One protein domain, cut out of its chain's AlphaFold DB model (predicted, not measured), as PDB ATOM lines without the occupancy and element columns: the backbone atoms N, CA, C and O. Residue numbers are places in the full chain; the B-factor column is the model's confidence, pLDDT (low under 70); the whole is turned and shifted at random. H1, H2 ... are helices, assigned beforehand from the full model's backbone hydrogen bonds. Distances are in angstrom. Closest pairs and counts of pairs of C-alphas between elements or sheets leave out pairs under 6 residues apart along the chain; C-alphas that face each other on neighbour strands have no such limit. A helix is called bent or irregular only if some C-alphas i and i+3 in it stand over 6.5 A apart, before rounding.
ATOM      1  N   GLN A   2       2.676  64.500  -1.105       57.44
ATOM      2  CA  GLN A   2       2.559  63.922  -2.470       57.44
ATOM      3  C   GLN A   2       3.646  62.887  -2.851       57.44
ATOM      4  O   GLN A   2       3.396  62.000  -3.662       57.44
ATOM      5  N   ASN A   3       4.831  62.953  -2.236       68.06
ATOM      6  CA  ASN A   3       6.002  62.166  -2.644       68.06
ATOM      7  C   ASN A   3       5.914  60.665  -2.273       68.06
ATOM      8  O   ASN A   3       6.366  59.813  -3.027       68.06
ATOM      9  N   GLN A   4       5.279  60.308  -1.148       74.12
ATOM     10  CA  GLN A   4       5.202  58.905  -0.695       74.12
ATOM     11  C   GLN A   4       4.289  58.045  -1.581       74.12
ATOM     12  O   GLN A   4       4.612  56.897  -1.877       74.12
ATOM     13  N   TYR A   5       3.170  58.612  -2.040       74.75
ATOM     14  CA  TYR A   5       2.269  57.932  -2.971       74.75
ATOM     15  C   TYR A   5       2.930  57.708  -4.332       74.75
ATOM     16  O   TYR A   5       2.827  56.616  -4.882       74.75
ATOM     17  N   GLN A   6       3.663  58.702  -4.841       74.56
ATOM     18  CA  GLN A   6       4.431  58.550  -6.080       74.56
ATOM     19  C   GLN A   6       5.482  57.441  -5.967       74.56
ATOM     20  O   GLN A   6       5.563  56.597  -6.855       74.56
ATOM     21  N   GLN A   7       6.221  57.383  -4.855       78.81
ATOM     22  CA  GLN A   7       7.212  56.329  -4.616       78.81
ATOM     23  C   GLN A   7       6.581  54.934  -4.571       78.81
ATOM     24  O   GLN A   7       7.117  53.991  -5.150       78.81
ATOM     25  N   LEU A   8       5.424  54.788  -3.916       80.69
ATOM     26  CA  LEU A   8       4.721  53.506  -3.855       80.69
ATOM     27  C   LEU A   8       4.242  53.051  -5.240       80.69
ATOM     28  O   LEU A   8       4.421  51.887  -5.601       80.69
ATOM     29  N   ILE A   9       3.673  53.972  -6.021       79.44
ATOM     30  CA  ILE A   9       3.255  53.708  -7.403       79.44
ATOM     31  C   ILE A   9       4.461  53.260  -8.231       79.44
ATOM     32  O   ILE A   9       4.383  52.258  -8.938       79.44
ATOM     33  N   GLU A  10       5.597  53.940  -8.102       81.88
ATOM     34  CA  GLU A  10       6.805  53.608  -8.850       81.88
ATOM     35  C   GLU A  10       7.327  52.197  -8.528       81.88
ATOM     36  O   GLU A  10       7.672  51.438  -9.438       81.88
ATOM     37  N   VAL A  11       7.340  51.806  -7.249       85.62
ATOM     38  CA  VAL A  11       7.748  50.455  -6.825       85.62
ATOM     39  C   VAL A  11       6.814  49.390  -7.401       85.62
ATOM     40  O   VAL A  11       7.290  48.391  -7.949       85.62
ATOM     41  N   LEU A  12       5.499  49.611  -7.329       83.44
ATOM     42  CA  LEU A  12       4.504  48.688  -7.877       83.44
ATOM     43  C   LEU A  12       4.658  48.531  -9.392       83.44
ATOM     44  O   LEU A  12       4.722  47.405  -9.887       83.44
ATOM     45  N   VAL A  13       4.793  49.642 -10.120       84.88
ATOM     46  CA  VAL A  13       4.994  49.634 -11.575       84.88
ATOM     47  C   VAL A  13       6.257  48.854 -11.938       84.88
ATOM     48  O   VAL A  13       6.201  47.954 -12.776       84.88
ATOM     49  N   ARG A  14       7.385  49.114 -11.263       83.56
ATOM     50  CA  ARG A  14       8.642  48.377 -11.488       83.56
ATOM     51  C   ARG A  14       8.475  46.871 -11.270       83.56
ATOM     52  O   ARG A  14       9.014  46.076 -12.039       83.56
ATOM     53  N   GLN A  15       7.732  46.466 -10.242       85.94
ATOM     54  CA  GLN A  15       7.522  45.055  -9.920       85.94
ATOM     55  C   GLN A  15       6.624  44.348 -10.942       85.94
ATOM     56  O   GLN A  15       6.909  43.207 -11.315       85.94
ATOM     57  N   VAL A  16       5.593  45.033 -11.444       83.69
ATOM     58  CA  VAL A  16       4.731  44.534 -12.527       83.69
ATOM     59  C   VAL A  16       5.531  44.379 -13.820       83.69
ATOM     60  O   VAL A  16       5.542  43.292 -14.394       83.69
ATOM     61  N   LEU A  17       6.269  45.411 -14.239       83.12
ATOM     62  CA  LEU A  17       7.095  45.358 -15.454       83.12
ATOM     63  C   LEU A  17       8.101  44.199 -15.404       83.12
ATOM     64  O   LEU A  17       8.214  43.434 -16.361       83.12
ATOM     65  N   LYS A  18       8.758  44.002 -14.252       83.69
ATOM     66  CA  LYS A  18       9.688  42.886 -14.033       83.69
ATOM     67  C   LYS A  18       9.004  41.522 -14.134       83.69
ATOM     68  O   LYS A  18       9.559  40.616 -14.743       83.69
ATOM     69  N   LYS A  19       7.809  41.359 -13.554       86.75
ATOM     70  CA  LYS A  19       7.057  40.092 -13.594       86.75
ATOM     71  C   LYS A  19       6.680  39.687 -15.023       86.75
ATOM     72  O   LYS A  19       6.661  38.500 -15.329       86.75
ATOM     73  N   HIS A  20       6.390  40.664 -15.877       79.81
ATOM     74  CA  HIS A  20       5.980  40.442 -17.264       79.81
ATOM     75  C   HIS A  20       7.144  40.507 -18.270       79.81
ATOM     76  O   HIS A  20       6.894  40.491 -19.471       79.81
ATOM     77  N   ASN A  21       8.400  40.553 -17.800       78.94
ATOM     78  CA  ASN A  21       9.605  40.686 -18.632       78.94
ATOM     79  C   ASN A  21       9.553  41.876 -19.608       78.94
ATOM     80  O   ASN A  21      10.101  41.818 -20.708       78.94
ATOM     81  N   VAL A  22       8.902  42.968 -19.202       80.25
ATOM     82  CA  VAL A  22       8.809  44.189 -20.004       80.25
ATOM     83  C   VAL A  22       9.973  45.101 -19.635       80.25
ATOM     84  O   VAL A  22      10.075  45.572 -18.500       80.25
ATOM     85  N   SER A  23      10.864  45.363 -20.591       76.31
ATOM     86  CA  SER A  23      11.923  46.357 -20.425       76.31
ATOM     87  C   SER A  23      11.351  47.767 -20.594       76.31
ATOM     88  O   SER A  23      10.661  48.008 -21.585       76.31
ATOM     89  N   PRO A  24      11.645  48.718 -19.690       70.88
ATOM     90  CA  PRO A  24      11.220  50.098 -19.872       70.88
ATOM     91  C   PRO A  24      11.888  50.695 -21.115       70.88
ATOM     92  O   PRO A  24      13.114  50.794 -21.190       70.88
ATOM     93  N   THR A  25      11.074  51.085 -22.092       73.50
ATOM     94  CA  THR A  25      11.526  51.735 -23.322       73.50
ATOM     95  C   THR A  25      11.934  53.172 -23.009       73.50
ATOM     96  O   THR A  25      11.150  53.927 -22.432       73.50
ATOM     97  N   LYS A  26      13.166  53.559 -23.358       70.44
ATOM     98  CA  LYS A  26      13.667  54.928 -23.135       70.44
ATOM     99  C   LYS A  26      13.311  55.893 -24.267       70.44
ATOM    100  O   LYS A  26      13.207  57.089 -24.013       70.44
ATOM    101  N   ASP A  27      13.026  55.366 -25.455       74.50
ATOM    102  CA  ASP A  27      12.943  56.149 -26.690       74.50
ATOM    103  C   ASP A  27      11.521  56.166 -27.264       74.50
ATOM    104  O   ASP A  27      11.296  55.812 -28.415       74.50
ATOM    105  N   LEU A  28      10.539  56.537 -26.443       78.75
ATOM    106  CA  LEU A  28       9.185  56.812 -26.934       78.75
ATOM    107  C   LEU A  28       9.058  58.300 -27.261       78.75
ATOM    108  O   LEU A  28       9.442  59.148 -26.446       78.75
ATOM    109  N   SER A  29       8.483  58.616 -28.418       85.12
ATOM    110  CA  SER A  29       8.079  59.985 -28.747       85.12
ATOM    111  C   SER A  29       6.981  60.478 -27.794       85.12
ATOM    112  O   SER A  29       6.286  59.688 -27.147       85.12
ATOM    113  N   GLU A  30       6.810  61.796 -27.674       86.31
ATOM    114  CA  GLU A  30       5.759  62.359 -26.810       86.31
ATOM    115  C   GLU A  30       4.350  61.945 -27.258       86.31
ATOM    116  O   GLU A  30       3.504  61.659 -26.410       86.31
ATOM    117  N   GLU A  31       4.131  61.809 -28.568       86.38
ATOM    118  CA  GLU A  31       2.870  61.327 -29.141       86.38
ATOM    119  C   GLU A  31       2.582  59.871 -28.734       86.38
ATOM    120  O   GLU A  31       1.480  59.538 -28.293       86.38
ATOM    121  N   GLU A  32       3.590  58.995 -28.781       80.06
ATOM    122  CA  GLU A  32       3.449  57.605 -28.331       80.06
ATOM    123  C   GLU A  32       3.198  57.513 -26.824       80.06
ATOM    124  O   GLU A  32       2.353  56.729 -26.380       80.06
ATOM    125  N   LYS A  33       3.878  58.341 -26.020       84.75
ATOM    126  CA  LYS A  33       3.630  58.417 -24.572       84.75
ATOM    127  C   LYS A  33       2.204  58.864 -24.280       84.75
ATOM    128  O   LYS A  33       1.562  58.306 -23.391       84.75
ATOM    129  N   GLU A  34       1.698  59.858 -25.002       86.62
ATOM    130  CA  GLU A  34       0.328  60.339 -24.849       86.62
ATOM    131  C   GLU A  34      -0.700  59.275 -25.233       86.62
ATOM    132  O   GLU A  34      -1.639  59.027 -24.474       86.62
ATOM    133  N   LYS A  35      -0.468  58.556 -26.333       85.81
ATOM    134  CA  LYS A  35      -1.313  57.433 -26.747       85.81
ATOM    135  C   LYS A  35      -1.358  56.322 -25.693       85.81
ATOM    136  O   LYS A  35      -2.439  55.815 -25.383       85.81
ATOM    137  N   ILE A  36      -0.213  55.973 -25.100       86.12
ATOM    138  CA  ILE A  36      -0.137  54.991 -24.006       86.12
ATOM    139  C   ILE A  36      -0.892  55.496 -22.771       86.12
ATOM    140  O   ILE A  36      -1.675  54.739 -22.198       86.12
ATOM    141  N   ARG A  37      -0.711  56.766 -22.380       86.75
ATOM    142  CA  ARG A  37      -1.436  57.375 -21.248       86.75
ATOM    143  C   ARG A  37      -2.949  57.329 -21.456       86.75
ATOM    144  O   ARG A  37      -3.665  56.885 -20.563       86.75
ATOM    145  N   SER A  38      -3.419  57.734 -22.635       86.88
ATOM    146  CA  SER A  38      -4.840  57.723 -22.994       86.88
ATOM    147  C   SER A  38      -5.422  56.304 -22.959       86.88
ATOM    148  O   SER A  38      -6.450  56.059 -22.328       86.88
ATOM    149  N   THR A  39      -4.701  55.333 -23.530       85.75
ATOM    150  CA  THR A  39      -5.112  53.920 -23.525       85.75
ATOM    151  C   THR A  39      -5.178  53.350 -22.106       85.75
ATOM    152  O   THR A  39      -6.153  52.691 -21.748       85.75
ATOM    153  N   ALA A  40      -4.168  53.621 -21.274       85.75
ATOM    154  CA  ALA A  40      -4.135  53.160 -19.887       85.75
ATOM    155  C   ALA A  40      -5.283  53.754 -19.057       85.75
ATOM    156  O   ALA A  40      -5.908  53.038 -18.276       85.75
ATOM    157  N   PHE A  41      -5.596  55.035 -19.262       86.62
ATOM    158  CA  PHE A  41      -6.719  55.695 -18.601       86.62
ATOM    159  C   PHE A  41      -8.067  55.088 -19.017       86.62
ATOM    160  O   PHE A  41      -8.906  54.816 -18.161       86.62
ATOM    161  N   GLY A  42      -8.248  54.791 -20.308       87.94
ATOM    162  CA  GLY A  42      -9.442  54.097 -20.802       87.94
ATOM    163  C   GLY A  42      -9.619  52.703 -20.189       87.94
ATOM    164  O   GLY A  42     -10.710  52.362 -19.737       87.94
ATOM    165  N   LEU A  43      -8.542  51.917 -20.094       84.81
ATOM    166  CA  LEU A  43      -8.575  50.606 -19.430       84.81
ATOM    167  C   LEU A  43      -8.917  50.722 -17.942       84.81
ATOM    168  O   LEU A  43      -9.682  49.910 -17.425       84.81
ATOM    169  N   GLN A  44      -8.380  51.731 -17.252       83.56
ATOM    170  CA  GLN A  44      -8.703  51.972 -15.847       83.56
ATOM    171  C   GLN A  44     -10.204  52.232 -15.663       83.56
ATOM    172  O   GLN A  44     -10.817  51.624 -14.788       83.56
ATOM    173  N   GLN A  45     -10.812  53.065 -16.515       88.69
ATOM    174  CA  GLN A  45     -12.253  53.332 -16.464       88.69
ATOM    175  C   GLN A  45     -13.091  52.071 -16.693       88.69
ATOM    176  O   GLN A  45     -14.024  51.822 -15.935       88.69
ATOM    177  N   GLN A  46     -12.730  51.241 -17.676       85.75
ATOM    178  CA  GLN A  46     -13.435  49.981 -17.948       85.75
ATOM    179  C   GLN A  46     -13.360  49.006 -16.768       85.75
ATOM    180  O   GLN A  46     -14.339  48.336 -16.441       85.75
ATOM    181  N   VAL A  47     -12.205  48.924 -16.100       84.69
ATOM    182  CA  VAL A  47     -12.048  48.097 -14.895       84.69
ATOM    183  C   VAL A  47     -12.875  48.657 -13.739       84.69
ATOM    184  O   VAL A  47     -13.529  47.887 -13.040       84.69
ATOM    185  N   GLU A  48     -12.877  49.975 -13.534       82.94
ATOM    186  CA  GLU A  48     -13.712  50.619 -12.513       82.94
ATOM    187  C   GLU A  48     -15.209  50.387 -12.763       82.94
ATOM    188  O   GLU A  48     -15.948  50.119 -11.818       82.94
ATOM    189  N   GLU A  49     -15.657  50.446 -14.017       87.56
ATOM    190  CA  GLU A  49     -17.038  50.162 -14.415       87.56
ATOM    191  C   GLU A  49     -17.413  48.694 -14.170       87.56
ATOM    192  O   GLU A  49     -18.401  48.426 -13.488       87.56
ATOM    193  N   LEU A  50     -16.571  47.745 -14.592       84.00
ATOM    194  CA  LEU A  50     -16.757  46.316 -14.307       84.00
ATOM    195  C   LEU A  50     -16.801  46.013 -12.803       84.00
ATOM    196  O   LEU A  50     -17.578  45.173 -12.350       84.00
ATOM    197  N   LEU A  51     -15.951  46.666 -12.005       81.50
ATOM    198  CA  LEU A  51     -15.954  46.499 -10.551       81.50
ATOM    199  C   LEU A  51     -17.229  47.067  -9.921       81.50
ATOM    200  O   LEU A  51     -17.769  46.441  -9.009       81.50
ATOM    201  N   LYS A  52     -17.732  48.205 -10.417       82.56
ATOM    202  CA  LYS A  52     -19.019  48.771  -9.990       82.56
ATOM    203  C   LYS A  52     -20.176  47.835 -10.328       82.56
ATOM    204  O   LYS A  52     -20.970  47.542  -9.442       82.56
ATOM    205  N   GLU A  53     -20.223  47.308 -11.549       78.50
ATOM    206  CA  GLU A  53     -21.259  46.369 -11.996       78.50
ATOM    207  C   GLU A  53     -21.283  45.093 -11.134       78.50
ATOM    208  O   GLU A  53     -22.343  44.638 -10.694       78.50
ATOM    209  N   LYS A  54     -20.103  44.560 -10.788       67.50
ATOM    210  CA  LYS A  54     -19.980  43.416  -9.869       67.50
ATOM    211  C   LYS A  54     -20.378  43.742  -8.428       67.50
ATOM    212  O   LYS A  54     -20.877  42.862  -7.731       67.50
ATOM    213  N   GLN A  55     -20.178  44.977  -7.971       60.53
ATOM    214  CA  GLN A  55     -20.633  45.415  -6.648       60.53
ATOM    215  C   GLN A  55     -22.152  45.615  -6.593       60.53
ATOM    216  O   GLN A  55     -22.765  45.282  -5.582       60.53
ATOM    217  N   THR A  56     -22.781  46.091  -7.670       57.41
ATOM    218  CA  THR A  56     -24.241  46.269  -7.725       57.41
ATOM    219  C   THR A  56     -25.002  44.959  -7.945       57.41
ATOM    220  O   THR A  56     -26.119  44.829  -7.454       57.41
ATOM    221  N   GLY A  57     -24.399  43.949  -8.583       50.47
ATOM    222  CA  GLY A  57     -25.022  42.636  -8.817       50.47
ATOM    223  C   GLY A  57     -25.129  41.696  -7.603       50.47
ATOM    224  O   GLY A  57     -25.679  40.610  -7.739       50.47
ATOM    225  N   THR A  58     -24.626  42.075  -6.419       47.31
ATOM    226  CA  THR A  58     -24.680  41.219  -5.205       47.31
ATOM    227  C   THR A  58     -25.833  41.589  -4.253       47.31
ATOM    228  O   THR A  58     -25.949  41.011  -3.177       47.31
ATOM    229  N   ASN A  59     -26.690  42.555  -4.611       46.25
ATOM    230  CA  ASN A  59     -27.658  43.158  -3.680       46.25
ATOM    231  C   ASN A  59     -29.136  42.775  -3.897       46.25
ATOM    232  O   ASN A  59     -29.993  43.340  -3.219       46.25
ATOM    233  N   GLU A  60     -29.464  41.823  -4.779       46.56
ATOM    234  CA  GLU A  60     -30.869  41.456  -5.060       46.56
ATOM    235  C   GLU A  60     -31.325  40.072  -4.559       46.56
ATOM    236  O   GLU A  60     -32.415  39.631  -4.904       46.56
ATOM    237  N   GLU A  61     -30.595  39.420  -3.649       47.22
ATOM    238  CA  GLU A  61     -31.123  38.257  -2.911       47.22
ATOM    239  C   GLU A  61     -30.768  38.308  -1.418       47.22
ATOM    240  O   GLU A  61     -29.872  37.621  -0.943       47.22
ATOM    241  N   ALA A  62     -31.501  39.125  -0.656       43.06
ATOM    242  CA  ALA A  62     -31.683  38.926   0.786       43.06
ATOM    243  C   ALA A  62     -32.912  39.704   1.299       43.06
ATOM    244  O   ALA A  62     -32.800  40.689   2.028       43.06
ATOM    245  N   LYS A  63     -34.119  39.260   0.925       48.59
ATOM    246  CA  LYS A  63     -35.315  39.538   1.736       48.59
ATOM    247  C   LYS A  63     -35.372  38.527   2.883       48.59
ATOM    248  O   LYS A  63     -35.372  37.331   2.623       48.59
ATOM    249  N   ASN A  64     -35.549  39.058   4.097       45.12
ATOM    250  CA  ASN A  64     -35.859  38.382   5.365       45.12
ATOM    251  C   ASN A  64     -34.779  37.451   5.938       45.12
ATOM    252  O   ASN A  64     -34.683  36.303   5.531       45.12
ATOM    253  N   ASP A  65     -34.106  37.884   7.008       37.38
ATOM    254  CA  ASP A  65     -34.470  37.401   8.346       37.38
ATOM    255  C   ASP A  65     -33.903  38.318   9.445       37.38
ATOM    256  O   ASP A  65     -32.864  38.960   9.298       37.38
ATOM    257  N   LYS A  66     -34.642  38.395  10.548       47.78
ATOM    258  CA  LYS A  66     -34.239  38.986  11.823       47.78
ATOM    259  C   LYS A  66     -32.948  38.335  12.319       47.78
ATOM    260  O   LYS A  66     -32.865  37.117  12.385       47.78
ATOM    261  N   GLY A  67     -32.008  39.129  12.823       36.16
ATOM    262  CA  GLY A  67     -30.893  38.570  13.586       36.16
ATOM    263  C   GLY A  67     -29.744  39.541  13.743       36.16
ATOM    264  O   GLY A  67     -28.852  39.612  12.909       36.16
ATOM    265  N   ASN A  68     -29.779  40.304  14.828       48.56
ATOM    266  CA  ASN A  68     -28.616  40.986  15.363       48.56
ATOM    267  C   ASN A  68     -27.574  39.932  15.767       48.56
ATOM    268  O   ASN A  68     -27.706  39.369  16.844       48.56
ATOM    269  N   ASP A  69     -26.565  39.685  14.933       41.44
ATOM    270  CA  ASP A  69     -25.309  39.085  15.379       41.44
ATOM    271  C   ASP A  69     -24.134  39.684  14.605       41.44
ATOM    272  O   ASP A  69     -23.915  39.476  13.410       41.44
ATOM    273  N   SER A  70     -23.367  40.482  15.340       54.12
ATOM    274  CA  SER A  70     -22.096  41.055  14.922       54.12
ATOM    275  C   SER A  70     -21.054  39.947  14.745       54.12
ATOM    276  O   SER A  70     -20.276  39.671  15.654       54.12
ATOM    277  N   GLN A  71     -20.988  39.327  13.567       46.62
ATOM    278  CA  GLN A  71     -19.815  38.557  13.152       46.62
ATOM    279  C   GLN A  71     -18.977  39.381  12.178       46.62
ATOM    280  O   GLN A  71     -19.197  39.414  10.967       46.62
ATOM    281  N   GLY A  72     -17.999  40.076  12.761       55.00
ATOM    282  CA  GLY A  72     -16.975  40.819  12.049       55.00
ATOM    283  C   GLY A  72     -16.209  39.919  11.087       55.00
ATOM    284  O   GLY A  72     -15.380  39.108  11.494       55.00
ATOM    285  N   LYS A  73     -16.443  40.121   9.791       53.31
ATOM    286  CA  LYS A  73     -15.484  39.746   8.755       53.31
ATOM    287  C   LYS A  73     -14.358  40.773   8.827       53.31
ATOM    288  O   LYS A  73     -14.453  41.847   8.243       53.31
ATOM    289  N   SER A  74     -13.342  40.497   9.638       63.22
ATOM    290  CA  SER A  74     -12.139  41.325   9.689       63.22
ATOM    291  C   SER A  74     -11.494  41.340   8.305       63.22
ATOM    292  O   SER A  74     -11.164  40.286   7.765       63.22
ATOM    293  N   ASP A  75     -11.328  42.536   7.735       71.62
ATOM    294  CA  ASP A  75     -10.537  42.776   6.526       71.62
ATOM    295  C   ASP A  75      -9.191  42.029   6.651       71.62
ATOM    296  O   ASP A  75      -8.565  42.118   7.718       71.62
ATOM    297  N   PRO A  76      -8.714  41.302   5.624       75.50
ATOM    298  CA  PRO A  76      -7.419  40.615   5.661       75.50
ATOM    299  C   PRO A  76      -6.255  41.505   6.140       75.50
ATOM    300  O   PRO A  76      -5.334  41.010   6.793       75.50
ATOM    301  N   PHE A  77      -6.299  42.823   5.914       75.06
ATOM    302  CA  PHE A  77      -5.313  43.761   6.464       75.06
ATOM    303  C   PHE A  77      -5.390  43.912   7.984       75.06
ATOM    304  O   PHE A  77      -4.359  44.009   8.660       75.06
ATOM    305  N   SER A  78      -6.597  43.908   8.541       78.75
ATOM    306  CA  SER A  78      -6.806  44.032   9.983       78.75
ATOM    307  C   SER A  78      -6.281  42.809  10.748       78.75
ATOM    308  O   SER A  78      -5.683  42.972  11.815       78.75
ATOM    309  N   GLU A  79      -6.362  41.602  10.171       80.44
ATOM    310  CA  GLU A  79      -5.728  40.404  10.744       80.44
ATOM    311  C   GLU A  79      -4.197  40.507  10.781       80.44
ATOM    312  O   GLU A  79      -3.562  40.135  11.774       80.44
ATOM    313  N   ILE A  80      -3.589  41.034   9.713       82.88
ATOM    314  CA  ILE A  80      -2.131  41.193   9.616       82.88
ATOM    315  C   ILE A  80      -1.631  42.185  10.674       82.88
ATOM    316  O   ILE A  80      -0.638  41.916  11.361       82.88
ATOM    317  N   LEU A  81      -2.329  43.311  10.842       81.44
ATOM    318  CA  LEU A  81      -2.000  44.306  11.864       81.44
ATOM    319  C   LEU A  81      -2.137  43.730  13.278       81.44
ATOM    320  O   LEU A  81      -1.244  43.930  14.107       81.44
ATOM    321  N   LYS A  82      -3.191  42.945  13.533       81.81
ATOM    322  CA  LYS A  82      -3.412  42.289  14.827       81.81
ATOM    323  C   LYS A  82      -2.313  41.274  15.154       81.81
ATOM    324  O   LYS A  82      -1.724  41.351  16.233       81.81
ATOM    325  N   ARG A  83      -1.931  40.412  14.202       79.50
ATOM    326  CA  ARG A  83      -0.804  39.469  14.378       79.50
ATOM    327  C   ARG A  83       0.516  40.181  14.664       79.50
ATOM    328  O   ARG A  83       1.317  39.700  15.466       79.50
ATOM    329  N   LYS A  84       0.771  41.321  14.014       81.06
ATOM    330  CA  LYS A  84       1.999  42.100  14.241       81.06
ATOM    331  C   LYS A  84       2.024  42.725  15.638       81.06
ATOM    332  O   LYS A  84       3.082  42.743  16.266       81.06
ATOM    333  N   ALA A  85       0.879  43.200  16.129       80.31
ATOM    334  CA  ALA A  85       0.746  43.735  17.482       80.31
ATOM    335  C   ALA A  85       0.921  42.645  18.558       80.31
ATOM    336  O   ALA A  85       1.636  42.862  19.534       80.31
ATOM    337  N   GLU A  86       0.350  41.454  18.358       73.44
ATOM    338  CA  GLU A  86       0.497  40.326  19.292       73.44
ATOM    339  C   GLU A  86       1.936  39.815  19.403       73.44
ATOM    340  O   GLU A  86       2.389  39.494  20.500       73.44
ATOM    341  N   LYS A  87       2.692  39.782  18.297       75.50
ATOM    342  CA  LYS A  87       4.104  39.367  18.339       75.50
ATOM    343  C   LYS A  87       4.977  40.301  19.181       75.50
ATOM    344  O   LYS A  87       5.911  39.834  19.818       75.50
ATOM    345  N   ARG A  88       4.665  41.601  19.223       67.44
ATOM    346  CA  ARG A  88       5.422  42.568  20.037       67.44
ATOM    347  C   ARG A  88       5.169  42.400  21.534       67.44
ATOM    348  O   ARG A  88       6.101  42.555  22.303       67.44
ATOM    349  N   LYS A  89       3.957  42.001  21.932       67.94
ATOM    350  CA  LYS A  89       3.601  41.771  23.344       67.94
ATOM    351  C   LYS A  89       4.166  40.482  23.949       67.94
ATOM    352  O   LYS A  89       4.139  40.335  25.159       67.94
ATOM    353  N   LYS A  90       4.625  39.529  23.130       60.44
ATOM    354  CA  LYS A  90       5.206  38.256  23.602       60.44
ATOM    355  C   LYS A  90       6.731  38.287  23.758       60.44
ATOM    356  O   LYS A  90       7.314  37.248  24.043       60.44
ATOM    357  N   THR A  91       7.366  39.433  23.505       55.91
ATOM    358  CA  THR A  91       8.835  39.581  23.533       55.91
ATOM    359  C   THR A  91       9.300  40.563  24.621       55.91
ATOM    360  O   THR A  91      10.440  41.011  24.575       55.91
TER     361      THR A  91
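What this domain is: This is residues 2 to 91 of the 92 residues of an uncharacterized protein of Bacillus clausii (strain KSM-K16) (UniProt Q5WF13). Three separate helices, H1, H2 and H3, are strung on an open chain with no packed core, and no helix touches another. The long helix H2 makes one side of a loose frame; from Glu 30, where H2 begins, residues 20 to 29 fold back to H1, and past Thr 56, where H2 stops, the unnamed residues 57 to 75 swing out in a wide loop and come back to H3, which sticks out near the last printed residue, Thr 91. The printed part has 90 residues with three named helices in the order H1, H2, H3 and no named strand, and its class is all helix. It is extended, with a radius of gyration of the C-alphas of 21.6 A, and the C-alphas span 61 by 49 by 28 A along their three main axes.

How they stand to each other: Start at the first printed residue, Gln 2, where H1 begins; it holds residues 2 to 19, and its N-to-C direction is (0.15, -0.84, -0.52), with y and z falling. A short link of 10 residues then leads to H2, residues 30 to 56, whose direction is (-0.73, -0.43, 0.54). H1 and H2 are apart, with no C-alpha of the one within 8 A of the other. Read on past Thr 56 and you enter a long link of 19 residues, which ends where H3, residues 76 to 89, begins. H3 runs in the direction (0.61, -0.05, 0.79), with x and z rising. H2 and H3 are apart, and H1 and H3 are apart too. Look along residues 37 to 91, of which 37 to 56 belong to H2 and 76 to 89 belong to H3, and you find that this stretch stands free: its C-alphas have no C-alpha 8 or more apart along the chain within 10 A. Residues 2 to 13, which belong to H1, stand free as well. In the backbone of H2 every O i to N i+4 pair is within hydrogen-bond range, while H1 has 13 of 14 such pairs within range and H3 has 9 of 10.

Where its parts are: Find C-alpha 2 at (2.559, 63.922, -2.470); from there H1 runs 26.7 A to C-alpha 19. H1 is neither bent nor irregular, but only just: C-alphas 2 and 5 are 6.0 A apart. Next find C-alpha 30 at (5.759, 62.359, -26.810), where H2, the longest helix with 27 residues, begins; it runs 39.0 A to C-alpha 56 at (-24.241, 46.269, -7.725). H3 starts at Pro 76 and runs 20.9 A to Lys 89, whose C-alpha is at (3.601, 41.771, 23.344).

The domain as a whole: The two C-alphas farthest apart are those of Asp 27 and Lys 66, at 63.3 A, and the first and last printed C-alphas, of Gln 2 and Thr 91, are 36.2 A apart. The printed part has no cut, and it runs from residue 2 to residue 91 of a full chain of 92 residues. Of its two links, H1 to H2 is short and H2 to H3 is long; in the latter, residues 57 to 75, the C-alphas lie 14 to 34 A from the mean of all C-alphas. In the B-factor column the mean pLDDT of the printed part is 72.8. Confidence is low, under 70, in 27 residues, which are residues 2 to 3, residues 54 to 74 and residues 88 to 91. The mean pLDDT is 79 in H1, 82 in H2 and 77 in H3.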